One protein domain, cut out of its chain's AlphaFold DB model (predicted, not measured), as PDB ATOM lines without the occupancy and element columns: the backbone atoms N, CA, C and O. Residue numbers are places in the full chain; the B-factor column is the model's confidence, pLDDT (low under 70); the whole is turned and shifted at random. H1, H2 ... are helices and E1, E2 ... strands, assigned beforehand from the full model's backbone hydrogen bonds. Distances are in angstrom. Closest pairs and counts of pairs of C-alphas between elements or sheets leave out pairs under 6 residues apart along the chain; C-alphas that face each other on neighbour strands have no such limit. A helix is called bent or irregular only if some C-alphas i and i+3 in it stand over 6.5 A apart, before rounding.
ATOM      1  N   ALA A   3       2.543 -17.641   2.393       85.25
ATOM      2  CA  ALA A   3       3.495 -18.755   2.411       85.25
ATOM      3  C   ALA A   3       3.379 -19.621   3.678       85.25
ATOM      4  O   ALA A   3       3.302 -20.841   3.589       85.25
ATOM      5  N   LYS A   4       3.262 -18.988   4.856       88.62
ATOM      6  CA  LYS A   4       3.085 -19.703   6.128       88.62
ATOM      7  C   LYS A   4       1.829 -20.584   6.118       88.62
ATOM      8  O   LYS A   4       1.903 -21.753   6.472       88.62
ATOM      9  N   ILE A   5       0.705 -20.030   5.657       89.12
ATOM     10  CA  ILE A   5      -0.580 -20.743   5.579       89.12
ATOM     11  C   ILE A   5      -0.474 -21.957   4.648       89.12
ATOM     12  O   ILE A   5      -1.073 -22.989   4.928       89.12
ATOM     13  N   MET A   6       0.283 -21.852   3.554       87.75
ATOM     14  CA  MET A   6       0.498 -22.975   2.637       87.75
ATOM     15  C   MET A   6       1.291 -24.111   3.292       87.75
ATOM     16  O   MET A   6       0.907 -25.269   3.137       87.75
ATOM     17  N   CYS A   7       2.333 -23.797   4.068       88.06
ATOM     18  CA  CYS A   7       3.062 -24.806   4.841       88.06
ATOM     19  C   CYS A   7       2.172 -25.440   5.923       88.06
ATOM     20  O   CYS A   7       2.121 -26.660   6.028       88.06
ATOM     21  N   ASP A   8       1.423 -24.631   6.682       88.88
ATOM     22  CA  ASP A   8       0.539 -25.118   7.757       88.88
ATOM     23  C   ASP A   8      -0.592 -26.022   7.229       88.88
ATOM     24  O   ASP A   8      -1.048 -26.926   7.925       88.88
ATOM     25  N   LYS A   9      -1.040 -25.801   5.987       90.12
ATOM     26  CA  LYS A   9      -2.059 -26.620   5.316       90.12
ATOM     27  C   LYS A   9      -1.496 -27.823   4.551       90.12
ATOM     28  O   LYS A   9      -2.251 -28.468   3.834       90.12
ATOM     29  N   ASN A  10      -0.207 -28.134   4.700       90.69
ATOM     30  CA  ASN A  10       0.461 -29.232   3.995       90.69
ATOM     31  C   ASN A  10       0.391 -29.117   2.459       90.69
ATOM     32  O   ASN A  10       0.336 -30.123   1.767       90.69
ATOM     33  N   TYR A  11       0.430 -27.904   1.901       91.38
ATOM     34  CA  TYR A  11       0.547 -27.715   0.446       91.38
ATOM     35  C   TYR A  11       1.997 -27.603  -0.033       91.38
ATOM     36  O   TYR A  11       2.240 -27.526  -1.233       91.38
ATOM     37  N   VAL A  12       2.964 -27.559   0.885       92.75
ATOM     38  CA  VAL A  12       4.388 -27.414   0.568       92.75
ATOM     39  C   VAL A  12       5.136 -28.654   1.030       92.75
ATOM     40  O   VAL A  12       5.067 -29.026   2.207       92.75
ATOM     41  N   ARG A  13       5.875 -29.271   0.110       93.94
ATOM     42  CA  ARG A  13       6.826 -30.341   0.397       93.94
ATOM     43  C   ARG A  13       8.238 -29.891   0.047       93.94
ATOM     44  O   ARG A  13       8.444 -29.096  -0.866       93.94
ATOM     45  N   LEU A  14       9.198 -30.403   0.796       93.81
ATOM     46  CA  LEU A  14      10.617 -30.267   0.517       93.81
ATOM     47  C   LEU A  14      11.185 -31.680   0.439       93.81
ATOM     48  O   LEU A  14      11.038 -32.448   1.394       93.81
ATOM     49  N   ASN A  15      11.782 -32.029  -0.694       92.50
ATOM     50  CA  ASN A  15      12.311 -33.363  -0.973       92.50
ATOM     51  C   ASN A  15      11.278 -34.477  -0.691       92.50
ATOM     52  O   ASN A  15      11.602 -35.472  -0.048       92.50
ATOM     53  N   GLY A  16      10.014 -34.292  -1.093       90.44
ATOM     54  CA  GLY A  16       8.940 -35.272  -0.887       90.44
ATOM     55  C   GLY A  16       8.248 -35.254   0.483       90.44
ATOM     56  O   GLY A  16       7.234 -35.930   0.655       90.44
ATOM     57  N   HIS A  17       8.718 -34.466   1.456       92.19
ATOM     58  CA  HIS A  17       8.150 -34.428   2.811       92.19
ATOM     59  C   HIS A  17       7.447 -33.103   3.116       92.19
ATOM     60  O   HIS A  17       7.969 -32.039   2.796       92.19
ATOM     61  N   TYR A  18       6.296 -33.139   3.797       92.50
ATOM     62  CA  TYR A  18       5.642 -31.919   4.291       92.50
ATOM     63  C   TYR A  18       6.507 -31.219   5.338       92.50
ATOM     64  O   TYR A  18       7.007 -31.851   6.274       92.50
ATOM     65  N   VAL A  19       6.671 -29.905   5.192       92.19
ATOM     66  CA  VAL A  19       7.577 -29.122   6.038       92.19
ATOM     67  C   VAL A  19       6.874 -27.988   6.766       92.19
ATOM     68  O   VAL A  19       5.962 -27.340   6.259       92.19
ATOM     69  N   LYS A  20       7.363 -27.710   7.976       90.12
ATOM     70  CA  LYS A  20       6.983 -26.518   8.735       90.12
ATOM     71  C   LYS A  20       7.604 -25.268   8.098       90.12
ATOM     72  O   LYS A  20       8.709 -25.350   7.567       90.12
ATOM     73  N   PRO A  21       6.973 -24.092   8.238       89.00
ATOM     74  CA  PRO A  21       7.496 -22.835   7.698       89.00
ATOM     75  C   PRO A  21       8.858 -22.415   8.282       89.00
ATOM     76  O   PRO A  21       9.532 -21.578   7.699       89.00
ATOM     77  N   SER A  22       9.268 -22.976   9.424       89.56
ATOM     78  CA  SER A  22      10.578 -22.742  10.046       89.56
ATOM     79  C   SER A  22      11.687 -23.678   9.546       89.56
ATOM     80  O   SER A  22      12.814 -23.593  10.029       89.56
ATOM     81  N   LYS A  23      11.385 -24.612   8.637       90.50
ATOM     82  CA  LYS A  23      12.381 -25.531   8.085       90.50
ATOM     83  C   LYS A  23      13.371 -24.747   7.216       90.50
ATOM     84  O   LYS A  23      12.960 -24.010   6.325       90.50
ATOM     85  N   ALA A  24      14.664 -24.932   7.477       89.81
ATOM     86  CA  ALA A  24      15.721 -24.389   6.632       89.81
ATOM     87  C   ALA A  24      15.716 -25.070   5.255       89.81
ATOM     88  O   ALA A  24      15.548 -26.291   5.174       89.81
ATOM     89  N   VAL A  25      15.906 -24.264   4.213       92.19
ATOM     90  CA  VAL A  25      16.013 -24.682   2.811       92.19
ATOM     91  C   VAL A  25      17.472 -24.554   2.392       92.19
ATOM     92  O   VAL A  25      18.122 -23.571   2.750       92.19
ATOM     93  N   ASN A  26      17.972 -25.529   1.641       94.12
ATOM     94  CA  ASN A  26      19.338 -25.557   1.141       94.12
ATOM     95  C   ASN A  26      19.365 -25.548  -0.389       94.12
ATOM     96  O   ASN A  26      18.389 -25.881  -1.061       94.12
ATOM     97  N   ILE A  27      20.520 -25.179  -0.937       94.88
ATOM     98  CA  ILE A  27      20.790 -25.278  -2.371       94.88
ATOM     99  C   ILE A  27      20.720 -26.750  -2.791       94.88
ATOM    100  O   ILE A  27      21.274 -27.619  -2.118       94.88
ATOM    101  N   GLY A  28      20.033 -27.017  -3.899       93.88
ATOM    102  CA  GLY A  28      19.769 -28.357  -4.412       93.88
ATOM    103  C   GLY A  28      18.504 -29.015  -3.857       93.88
ATOM    104  O   GLY A  28      18.115 -30.062  -4.370       93.88
ATOM    105  N   ASP A  29      17.833 -28.419  -2.864       94.56
ATOM    106  CA  ASP A  29      16.550 -28.944  -2.398       94.56
ATOM    107  C   ASP A  29      15.477 -28.827  -3.492       94.56
ATOM    108  O   ASP A  29      15.404 -27.848  -4.243       94.56
ATOM    109  N   LEU A  30      14.598 -29.827  -3.541       94.50
ATOM    110  CA  LEU A  30      13.420 -29.843  -4.392       94.50
ATOM    111  C   LEU A  30      12.206 -29.372  -3.592       94.50
ATOM    112  O   LEU A  30      11.701 -30.078  -2.718       94.50
ATOM    113  N   LEU A  31      11.718 -28.180  -3.905       93.94
ATOM    114  CA  LEU A  31      10.488 -27.637  -3.351       93.94
ATOM    115  C   LEU A  31       9.306 -28.038  -4.234       93.94
ATOM    116  O   LEU A  31       9.297 -27.785  -5.435       93.94
ATOM    117  N   GLU A  32       8.266 -28.600  -3.638       94.00
ATOM    118  CA  GLU A  32       7.052 -28.993  -4.341       94.00
ATOM    119  C   GLU A  32       5.865 -28.253  -3.731       94.00
ATOM    120  O   GLU A  32       5.660 -28.267  -2.516       94.00
ATOM    121  N   ILE A  33       5.085 -27.580  -4.571       92.44
ATOM    122  CA  ILE A  33       3.909 -26.823  -4.153       92.44
ATOM    123  C   ILE A  33       2.686 -27.433  -4.821       92.44
ATOM    124  O   ILE A  33       2.547 -27.404  -6.046       92.44
ATOM    125  N   GLU A  34       1.786 -27.960  -4.005       89.75
ATOM    126  CA  GLU A  34       0.519 -28.513  -4.451       89.75
ATOM    127  C   GLU A  34      -0.490 -27.376  -4.651       89.75
ATOM    128  O   GLU A  34      -0.755 -26.567  -3.759       89.75
ATOM    129  N   THR A  35      -1.034 -27.280  -5.863       86.75
ATOM    130  CA  THR A  35      -2.042 -26.280  -6.227       86.75
ATOM    131  C   THR A  35      -3.260 -26.967  -6.842       86.75
ATOM    132  O   THR A  35      -3.142 -28.093  -7.323       86.75
ATOM    133  N   PRO A  36      -4.427 -26.300  -6.934       86.19
ATOM    134  CA  PRO A  36      -5.598 -26.875  -7.603       86.19
ATOM    135  C   PRO A  36      -5.362 -27.262  -9.073       86.19
ATOM    136  O   PRO A  36      -6.127 -28.037  -9.631       86.19
ATOM    137  N   LYS A  37      -4.321 -26.708  -9.709       85.81
ATOM    138  CA  LYS A  37      -3.931 -27.003 -11.096       85.81
ATOM    139  C   LYS A  37      -2.897 -28.133 -11.206       85.81
ATOM    140  O   LYS A  37      -2.440 -28.411 -12.307       85.81
ATOM    141  N   GLY A  38      -2.511 -28.743 -10.086       87.31
ATOM    142  CA  GLY A  38      -1.463 -29.755 -10.002       87.31
ATOM    143  C   GLY A  38      -0.279 -29.327  -9.136       87.31
ATOM    144  O   GLY A  38      -0.251 -28.235  -8.553       87.31
ATOM    145  N   THR A  39       0.707 -30.214  -9.056       89.75
ATOM    146  CA  THR A  39       1.929 -30.030  -8.268       89.75
ATOM    147  C   THR A  39       2.993 -29.344  -9.109       89.75
ATOM    148  O   THR A  39       3.350 -29.830 -10.178       89.75
ATOM    149  N   ARG A  40       3.519 -28.221  -8.623       92.06
ATOM    150  CA  ARG A  40       4.640 -27.511  -9.251       92.06
ATOM    151  C   ARG A  40       5.916 -27.817  -8.491       92.06
ATOM    152  O   ARG A  40       5.926 -27.720  -7.266       92.06
ATOM    153  N   LYS A  41       6.980 -28.152  -9.214       93.69
ATOM    154  CA  LYS A  41       8.284 -28.490  -8.644       93.69
ATOM    155  C   LYS A  41       9.284 -27.378  -8.937       93.69
ATOM    156  O   LYS A  41       9.327 -26.856 -10.049       93.69
ATOM    157  N   PHE A  42      10.086 -27.021  -7.946       94.25
ATOM    158  CA  PHE A  42      11.096 -25.977  -8.025       94.25
ATOM    159  C   PHE A  42      12.399 -26.492  -7.427       94.25
ATOM    160  O   PHE A  42      12.430 -26.887  -6.265       94.25
ATOM    161  N   LEU A  43      13.475 -26.468  -8.202       94.69
ATOM    162  CA  LEU A  43      14.816 -26.750  -7.708       94.69
ATOM    163  C   LEU A  43      15.429 -25.461  -7.172       94.69
ATOM    164  O   LEU A  43      15.481 -24.467  -7.897       94.69
ATOM    165  N   ILE A  44      15.891 -25.474  -5.926       94.94
ATOM    166  CA  ILE A  44      16.545 -24.322  -5.309       94.94
ATOM    167  C   ILE A  44      17.993 -24.241  -5.792       94.94
ATOM    168  O   ILE A  44      18.763 -25.179  -5.611       94.94
ATOM    169  N   GLN A  45      18.359 -23.113  -6.391       94.31
ATOM    170  CA  GLN A  45      19.694 -22.861  -6.939       94.31
ATOM    171  C   GLN A  45      20.545 -21.994  -6.011       94.31
ATOM    172  O   GLN A  45      21.757 -22.177  -5.948       94.31
ATOM    173  N   ASP A  46      19.922 -21.072  -5.272       93.88
ATOM    174  CA  ASP A  46      20.626 -20.195  -4.337       93.88
ATOM    175  C   ASP A  46      19.689 -19.675  -3.232       93.88
ATOM    176  O   ASP A  46      18.464 -19.665  -3.399       93.88
ATOM    177  N   ILE A  47      20.254 -19.220  -2.106       92.00
ATOM    178  CA  ILE A  47      19.506 -18.635  -0.981       92.00
ATOM    179  C   ILE A  47      19.894 -17.159  -0.815       92.00
ATOM    180  O   ILE A  47      21.017 -16.858  -0.407       92.00
ATOM    181  N   PRO A  48      18.976 -16.210  -1.064       91.56
ATOM    182  CA  PRO A  48      19.290 -14.799  -0.913       91.56
ATOM    183  C   PRO A  48      19.421 -14.415   0.562       91.56
ATOM    184  O   PRO A  48      18.640 -14.841   1.411       91.56
ATOM    185  N   THR A  49      20.351 -13.512   0.860       88.69
ATOM    186  CA  THR A  49      20.527 -12.928   2.202       88.69
ATOM    187  C   THR A  49      19.617 -11.719   2.462       88.69
ATOM    188  O   THR A  49      19.629 -11.157   3.556       88.69
ATOM    189  N   GLY A  50      18.798 -11.317   1.482       89.25
ATOM    190  CA  GLY A  50      17.902 -10.164   1.570       89.25
ATOM    191  C   GLY A  50      16.790 -10.170   0.518       89.25
ATOM    192  O   GLY A  50      16.486 -11.191  -0.095       89.25
ATOM    193  N   ASN A  51      16.159  -9.011   0.310       88.75
ATOM    194  CA  ASN A  51      15.098  -8.865  -0.688       88.75
ATOM    195  C   ASN A  51      15.673  -8.913  -2.108       88.75
ATOM    196  O   ASN A  51      16.576  -8.154  -2.449       88.75
ATOM    197  N   VAL A  52      15.088  -9.764  -2.945       90.19
ATOM    198  CA  VAL A  52      15.511  -9.988  -4.331       90.19
ATOM    199  C   VAL A  52      14.615  -9.209  -5.291       90.19
ATOM    200  O   VAL A  52      13.391  -9.172  -5.113       90.19
ATOM    201  N   LYS A  53      15.182  -8.610  -6.347       89.50
ATOM    202  CA  LYS A  53      14.365  -7.973  -7.389       89.50
ATOM    203  C   LYS A  53      13.686  -9.034  -8.242       89.50
ATOM    204  O   LYS A  53      14.242 -10.082  -8.548       89.50
ATOM    205  N   LYS A  54      12.493  -8.726  -8.749       88.50
ATOM    206  CA  LYS A  54      11.717  -9.653  -9.593       88.50
ATOM    207  C   LYS A  54      12.506 -10.206 -10.794       88.50
ATOM    208  O   LYS A  54      12.285 -11.354 -11.168       88.50
ATOM    209  N   ALA A  55      13.399  -9.404 -11.378       90.06
ATOM    210  CA  ALA A  55      14.234  -9.796 -12.515       90.06
ATOM    211  C   ALA A  55      15.255 -10.896 -12.171       90.06
ATOM    212  O   ALA A  55      15.622 -11.684 -13.033       90.06
ATOM    213  N   GLU A  56      15.668 -10.982 -10.908       89.25
ATOM    214  CA  GLU A  56      16.714 -11.890 -10.433       89.25
ATOM    215  C   GLU A  56      16.139 -13.218  -9.920       89.25
ATOM    216  O   GLU A  56      16.890 -14.122  -9.581       89.25
ATOM    217  N   ARG A  57      14.806 -13.384  -9.893       87.50
ATOM    218  CA  ARG A  57      14.145 -14.577  -9.325       87.50
ATOM    219  C   ARG A  57      14.663 -15.900  -9.901       87.50
ATOM    220  O   ARG A  57      14.733 -16.886  -9.178       87.50
ATOM    221  N   ASN A  58      15.026 -15.898 -11.184       88.62
ATOM    222  CA  ASN A  58      15.473 -17.085 -11.913       88.62
ATOM    223  C   ASN A  58      16.863 -17.563 -11.462       88.62
ATOM    224  O   ASN A  58      17.255 -18.669 -11.809       88.62
ATOM    225  N   LEU A  59      17.602 -16.745 -10.705       90.88
ATOM    226  CA  LEU A  59      18.894 -17.120 -10.128       90.88
ATOM    227  C   LEU A  59      18.738 -18.024  -8.896       90.88
ATOM    228  O   LEU A  59      19.655 -18.765  -8.570       90.88
ATOM    229  N   TYR A  60      17.583 -17.977  -8.223       92.62
ATOM    230  CA  TYR A  60      17.379 -18.632  -6.924       92.62
ATOM    231  C   TYR A  60      16.630 -19.950  -7.021       92.62
ATOM    232  O   TYR A  60      16.773 -20.811  -6.157       92.62
ATOM    233  N   TYR A  61      15.810 -20.122  -8.053       93.69
ATOM    234  CA  TYR A  61      15.134 -21.384  -8.300       93.69
ATOM    235  C   TYR A  61      14.823 -21.581  -9.773       93.69
ATOM    236  O   TYR A  61      14.607 -20.630 -10.528       93.69
ATOM    237  N   GLN A  62      14.714 -22.846 -10.146       93.12
ATOM    238  CA  GLN A  62      14.295 -23.287 -11.462       93.12
ATOM    239  C   GLN A  62      12.999 -24.085 -11.343       93.12
ATOM    240  O   GLN A  62      12.914 -25.021 -10.555       93.12
ATOM    241  N   GLU A  63      11.989 -23.730 -12.131       91.94
ATOM    242  CA  GLU A  63      10.759 -24.516 -12.228       91.94
ATOM    243  C   GLU A  63      11.002 -25.755 -13.091       91.94
ATOM    244  O   GLU A  63      11.485 -25.651 -14.220       91.94
ATOM    245  N   ILE A  64      10.681 -26.926 -12.547       89.38
ATOM    246  CA  ILE A  64      10.705 -28.190 -13.274       89.38
ATOM    247  C   ILE A  64       9.280 -28.449 -13.747       89.38
ATOM    248  O   ILE A  64       8.423 -28.897 -12.983       89.38
ATOM    249  N   THR A  65       9.028 -28.134 -15.012       80.88
ATOM    250  CA  THR A  65       7.808 -28.541 -15.704       80.88
ATOM    251  C   THR A  65       8.084 -29.910 -16.314       80.88
ATOM    252  O   THR A  65       8.850 -30.006 -17.271       80.88
TER     253      THR A  65
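What this domain is: This is residues 3 to 65 of the 67 residues of an uncharacterized protein of candidate division WOR-3 bacterium 4484_100 (UniProt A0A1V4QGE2). A twisted wall of four antiparallel strands has a short helix near each end: H1 grazes it beside E1 and E2, and H2 lies off it, just before E4. A long loop, residues 15 to 29, swings out between E1 and E2. The 63 printed residues hold, along the chain, H1, E1, E2, E3, H2 and E4; the sheet's order is E1, E2, E3, E4, and the class is mixed, helices and strands. The whole is compact, with a radius of gyration of the C-alphas of 11.8 A and spans of 28 by 26 by 19 A.

Where its parts are: E3, residues 38 to 44, is the longest strand at 19.4 A, beginning with C-alpha 38 at (-1.463, -29.755, -10.002). E2, residues 30 to 35, spans 16.0 A, E1, residues 12 to 14, 6.9 A, and E4, residues 61 to 64, 9.5 A, ending with C-alpha 64 at (10.705, -28.190, -13.274). H1, residues 3 to 8, spans 8.8 A from C-alpha 3 at (3.495, -18.755, 2.411). H2, residues 54 to 59, spans 10.4 A and is irregular, with C-alphas 55 and 58 7.4 A apart.

How they stand to each other: E1, E2 and E3 form a meander, each strand the antiparallel neighbour of the one before. In the hairpin E2 and E3, at 155 degrees, N 33 and O 40 are 2.8 A apart, within hydrogen-bond range. In the hairpin E1 and E2, N 13 and O 32 are 2.8 A apart; between E3 and E4, N 62 and O 43 are 2.9 A apart. H1 is on the sheet but only grazes it; its closest C-alpha pair with E1 is Met 6 and Val 12, 6.3 A. H2 is not on the sheet, and is apart from H1. Each O i to N i+4 pair of H1 is within range, but 0 of 2 in H2, where 2 of 3 O i to N i+3 pairs are.

The domain as a whole: The C-alphas farthest apart, of Pro 36 and Thr 49, are 31.2 A apart. The printed part has no cut. The link E1 to E2, with 15 residues, is long. Mean pLDDT of the printed part is 90.8, and no printed residue is under 70.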